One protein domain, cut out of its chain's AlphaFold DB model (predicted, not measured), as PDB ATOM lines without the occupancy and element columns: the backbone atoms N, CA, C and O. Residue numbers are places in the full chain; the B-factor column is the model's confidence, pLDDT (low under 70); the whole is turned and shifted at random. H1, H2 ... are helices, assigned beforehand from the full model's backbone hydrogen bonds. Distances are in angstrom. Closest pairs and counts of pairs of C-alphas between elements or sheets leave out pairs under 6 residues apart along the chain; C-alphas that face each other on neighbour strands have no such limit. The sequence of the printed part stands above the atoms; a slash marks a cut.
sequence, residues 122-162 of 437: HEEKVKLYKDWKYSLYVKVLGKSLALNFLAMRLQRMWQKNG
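This is residues 122 to 162 of the 437 residues of an uncharacterized protein of Senna tora (UniProt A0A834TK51). A helix, H1, sticks out at one end of a long drawn-out link, which runs away from it, turns round near residues 142 to 144 and folds back into a second helix, H2. The printed part has 41 residues, with two named helices, H1 then H2, and no named strand: all helix. It is only just extended, close to loose, with a radius of gyration of the C-alphas of 13.9 A, and flat, spanning 39 by 26 by 13 A.

Find C-alpha 122 at (266.650, 158.481, 397.298); from there H1, residues 122 to 132, runs 15.6 A. Go on to C-alpha 147 at (282.250, 179.115, 375.772), where H2, residues 147 to 158, begins; it runs 16.2 A to C-alpha 158 at (288.413, 164.150, 375.347).

H1 and H2 are apart. Every O i to N i+4 pair is within hydrogen-bond range in H2, and 5 of 7 in H1.

The C-alphas of Glu 123 and Lys 143, 39.6 A apart, are the two farthest apart. The link, residues 133 to 146, is long. The printed part has no cut, and no printed residue is under 70 in pLDDT.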
ATOM      1  N   HIS A 122     265.633 159.183 398.088       96.50
ATOM      2  CA  HIS A 122     266.650 158.481 397.298       96.50
ATOM      3  C   HIS A 122     266.243 158.343 395.821       96.50
ATOM      4  O   HIS A 122     267.062 158.576 394.933       96.50
ATOM      5  N   GLU A 123     264.969 158.045 395.551       97.31
ATOM      6  CA  GLU A 123     264.431 157.912 394.192       97.31
ATOM      7  C   GLU A 123     264.532 159.225 393.402       97.31
ATOM      8  O   GLU A 123     264.942 159.231 392.238       97.31
ATOM      9  N   GLU A 124     264.242 160.357 394.046       97.06
ATOM     10  CA  GLU A 124     264.393 161.682 393.442       97.06
ATOM     11  C   GLU A 124     265.860 162.023 393.176       97.06
ATOM     12  O   GLU A 124     266.170 162.535 392.102       97.06
ATOM     13  N   LYS A 125     266.784 161.685 394.088       95.56
ATOM     14  CA  LYS A 125     268.230 161.873 393.860       95.56
ATOM     15  C   LYS A 125     268.706 161.101 392.634       95.56
ATOM     16  O   LYS A 125     269.384 161.667 391.782       95.56
ATOM     17  N   VAL A 126     268.318 159.830 392.506       96.25
ATOM     18  CA  VAL A 126     268.672 159.005 391.339       96.25
ATOM     19  C   VAL A 126     268.091 159.601 390.056       96.25
ATOM     20  O   VAL A 126     268.789 159.672 389.042       96.25
ATOM     21  N   LYS A 127     266.844 160.081 390.098       96.62
ATOM     22  CA  LYS A 127     266.197 160.732 388.954       96.62
ATOM     23  C   LYS A 127     266.912 162.024 388.547       96.62
ATOM     24  O   LYS A 127     267.148 162.216 387.360       96.62
ATOM     25  N   LEU A 128     267.309 162.855 389.511       94.81
ATOM     26  CA  LEU A 128     268.061 164.089 389.268       94.81
ATOM     27  C   LEU A 128     269.463 163.804 388.714       94.81
ATOM     28  O   LEU A 128     269.909 164.476 387.789       94.81
ATOM     29  N   TYR A 129     270.154 162.781 389.219       94.44
ATOM     30  CA  TYR A 129     271.498 162.430 388.748       94.44
ATOM     31  C   TYR A 129     271.515 161.724 387.395       94.44
ATOM     32  O   TYR A 129     272.541 161.750 386.714       94.44
ATOM     33  N   LYS A 130     270.397 161.122 386.969       95.50
ATOM     34  CA  LYS A 130     270.300 160.427 385.680       95.50
ATOM     35  C   LYS A 130     270.682 161.336 384.509       95.50
ATOM     36  O   LYS A 130     271.455 160.911 383.652       95.50
ATOM     37  N   ASP A 131     270.215 162.581 384.523       91.06
ATOM     38  CA  ASP A 131     270.476 163.551 383.451       91.06
ATOM     39  C   ASP A 131     271.907 164.114 383.511       91.06
ATOM     40  O   ASP A 131     272.477 164.514 382.498       91.06
ATOM     41  N   TRP A 132     272.528 164.077 384.694       92.38
ATOM     42  CA  TRP A 132     273.858 164.635 384.956       92.38
ATOM     43  C   TRP A 132     274.969 163.583 384.939       92.38
ATOM     44  O   TRP A 132     276.144 163.941 385.045       92.38
ATOM     45  N   LYS A 133     274.635 162.300 384.742       91.75
ATOM     46  CA  LYS A 133     275.578 161.166 384.775       91.75
ATOM     47  C   LYS A 133     276.786 161.344 383.848       91.75
ATOM     48  O   LYS A 133     277.863 160.832 384.134       91.75
ATOM     49  N   TYR A 134     276.611 162.073 382.746       91.38
ATOM     50  CA  TYR A 134     277.655 162.329 381.750       91.38
ATOM     51  C   TYR A 134     278.051 163.809 381.654       91.38
ATOM     52  O   TYR A 134     278.667 164.216 380.666       91.38
ATOM     53  N   SER A 135     277.696 164.610 382.661       93.38
ATOM     54  CA  SER A 135     278.066 166.021 382.747       93.38
ATOM     55  C   SER A 135     279.475 166.195 383.328       93.38
ATOM     56  O   SER A 135     279.959 165.360 384.092       93.38
ATOM     57  N   LEU A 136     280.152 167.273 382.934       93.69
ATOM     58  CA  LEU A 136     281.463 167.650 383.457       93.69
ATOM     59  C   LEU A 136     281.382 169.088 383.960       93.69
ATOM     60  O   LEU A 136     281.088 169.995 383.183       93.69
ATOM     61  N   TYR A 137     281.682 169.295 385.241       94.00
ATOM     62  CA  TYR A 137     281.850 170.631 385.793       94.00
ATOM     63  C   TYR A 137     283.289 171.095 385.571       94.00
ATOM     64  O   TYR A 137     284.236 170.434 386.001       94.00
ATOM     65  N   VAL A 138     283.456 172.226 384.887       93.94
ATOM     66  CA  VAL A 138     284.773 172.778 384.563       93.94
ATOM     67  C   VAL A 138     284.923 174.135 385.226       93.94
ATOM     68  O   VAL A 138     284.292 175.108 384.826       93.94
ATOM     69  N   LYS A 139     285.812 174.214 386.220       94.25
ATOM     70  CA  LYS A 139     286.211 175.490 386.810       94.25
ATOM     71  C   LYS A 139     287.369 176.077 386.010       94.25
ATOM     72  O   LYS A 139     288.489 175.574 386.069       94.25
ATOM     73  N   VAL A 140     287.104 177.150 385.270       93.00
ATOM     74  CA  VAL A 140     288.148 177.893 384.555       93.00
ATOM     75  C   VAL A 140     288.864 178.811 385.546       93.00
ATOM     76  O   VAL A 140     288.249 179.675 386.165       93.00
ATOM     77  N   LEU A 141     290.169 178.613 385.724       92.19
ATOM     78  CA  LEU A 141     291.004 179.472 386.563       92.19
ATOM     79  C   LEU A 141     291.691 180.538 385.698       92.19
ATOM     80  O   LEU A 141     292.366 180.209 384.723       92.19
ATOM     81  N   GLY A 142     291.565 181.812 386.077       94.12
ATOM     82  CA  GLY A 142     292.265 182.926 385.432       94.12
ATOM     83  C   GLY A 142     291.367 183.777 384.534       94.12
ATOM     84  O   GLY A 142     290.385 184.343 385.001       94.12
ATOM     85  N   LYS A 143     291.754 183.938 383.263       92.88
ATOM     86  CA  LYS A 143     291.026 184.787 382.307       92.88
ATOM     87  C   LYS A 143     289.706 184.128 381.902       92.88
ATOM     88  O   LYS A 143     289.662 182.915 381.708       92.88
ATOM     89  N   SER A 144     288.669 184.943 381.709       92.31
ATOM     90  CA  SER A 144     287.407 184.504 381.113       92.31
ATOM     91  C   SER A 144     287.671 183.909 379.728       92.31
ATOM     92  O   SER A 144     288.305 184.545 378.880       92.31
ATOM     93  N   LEU A 145     287.201 182.684 379.502       94.44
ATOM     94  CA  LEU A 145     287.279 182.017 378.206       94.44
ATOM     95  C   LEU A 145     285.900 182.033 377.557       94.44
ATOM     96  O   LEU A 145     284.903 181.767 378.216       94.44
ATOM     97  N   ALA A 146     285.851 182.292 376.251       95.69
ATOM     98  CA  ALA A 146     284.614 182.147 375.498       95.69
ATOM     99  C   ALA A 146     284.148 180.681 375.516       95.69
ATOM    100  O   ALA A 146     284.951 179.765 375.308       95.69
ATOM    101  N   LEU A 147     282.844 180.456 375.687       95.12
ATOM    102  CA  LEU A 147     282.250 179.115 375.772       95.12
ATOM    103  C   LEU A 147     282.572 178.247 374.549       95.12
ATOM    104  O   LEU A 147     282.899 177.072 374.695       95.12
ATOM    105  N   ASN A 148     282.582 178.838 373.350       95.81
ATOM    106  CA  ASN A 148     282.946 178.138 372.112       95.81
ATOM    107  C   ASN A 148     284.392 177.626 372.139       95.81
ATOM    108  O   ASN A 148     284.672 176.512 371.695       95.81
ATOM    109  N   PHE A 149     285.315 178.414 372.697       95.88
ATOM    110  CA  PHE A 149     286.706 177.997 372.843       95.88
ATOM    111  C   PHE A 149     286.826 176.835 373.834       95.88
ATOM    112  O   PHE A 149     287.533 175.862 373.560       95.88
ATOM    113  N   LEU A 150     286.096 176.902 374.952       96.06
ATOM    114  CA  LEU A 150     286.058 175.824 375.936       96.06
ATOM    115  C   LEU A 150     285.473 174.537 375.334       96.06
ATOM    116  O   LEU A 150     286.078 173.477 375.476       96.06
ATOM    117  N   ALA A 151     284.369 174.637 374.589       94.94
ATOM    118  CA  ALA A 151     283.747 173.514 373.889       94.94
ATOM    119  C   ALA A 151     284.726 172.840 372.919       94.94
ATOM    120  O   ALA A 151     284.940 171.629 372.991       94.94
ATOM    121  N   MET A 152     285.396 173.624 372.065       95.75
ATOM    122  CA  MET A 152     286.401 173.107 371.133       95.75
ATOM    123  C   MET A 152     287.577 172.442 371.855       95.75
ATOM    124  O   MET A 152     288.082 171.406 371.410       95.75
ATOM    125  N   ARG A 153     288.037 173.029 372.966       95.06
ATOM    126  CA  ARG A 153     289.164 172.491 373.734       95.06
ATOM    127  C   ARG A 153     288.799 171.171 374.406       95.06
ATOM    128  O   ARG A 153     289.578 170.225 374.303       95.06
ATOM    129  N   LEU A 154     287.621 171.099 375.026       95.12
ATOM    130  CA  LEU A 154     287.093 169.875 375.628       95.12
ATOM    131  C   LEU A 154     286.906 168.786 374.570       95.12
ATOM    132  O   LEU A 154     287.377 167.671 374.775       95.12
ATOM    133  N   GLN A 155     286.333 169.122 373.410       95.31
ATOM    134  CA  GLN A 155     286.150 168.180 372.302       95.31
ATOM    135  C   GLN A 155     287.481 167.569 371.849       95.31
ATOM    136  O   GLN A 155     287.587 166.356 371.675       95.31
ATOM    137  N   ARG A 156     288.518 168.403 371.696       95.25
ATOM    138  CA  ARG A 156     289.845 167.954 371.256       95.25
ATOM    139  C   ARG A 156     290.556 167.104 372.308       95.25
ATOM    140  O   ARG A 156     291.220 166.141 371.946       95.25
ATOM    141  N   MET A 157     290.453 167.473 373.585       94.19
ATOM    142  CA  MET A 157     291.130 166.760 374.673       94.19
ATOM    143  C   MET A 157     290.474 165.418 374.987       94.19
ATOM    144  O   MET A 157     291.182 164.450 375.245       94.19
ATOM    145  N   TRP A 158     289.143 165.355 374.959       92.69
ATOM    146  CA  TRP A 158     288.413 164.150 375.347       92.69
ATOM    147  C   TRP A 158     288.118 163.191 374.194       92.69
ATOM    148  O   TRP A 158     287.660 162.087 374.468       92.69
ATOM    149  N   GLN A 159     288.349 163.596 372.936       86.44
ATOM    150  CA  GLN A 159     288.111 162.784 371.729       86.44
ATOM    151  C   GLN A 159     286.757 162.053 371.740       86.44
ATOM    152  O   GLN A 159     286.622 160.949 371.219       86.44
ATOM    153  N   LYS A 160     285.735 162.644 372.371       80.06
ATOM    154  CA  LYS A 160     284.441 161.981 372.486       80.06
ATOM    155  C   LYS A 160     283.772 161.955 371.120       80.06
ATOM    156  O   LYS A 160     283.621 162.989 370.470       80.06
ATOM    157  N   ASN A 161     283.322 160.768 370.729       82.75
ATOM    158  CA  ASN A 161     282.425 160.578 369.600       82.75
ATOM    159  C   ASN A 161     281.063 161.186 369.971       82.75
ATOM    160  O   ASN A 161     280.213 160.519 370.552       82.75
ATOM    161  N   GLY A 162     280.892 162.487 369.736       89.44
ATOM    162  CA  GLY A 162     279.659 163.207 370.041       89.44
ATOM    163  C   GLY A 162     279.870 164.707 370.202       89.44
ATOM    164  O   GLY A 162     280.987 165.172 370.408       89.44
TER     165      GLY A 162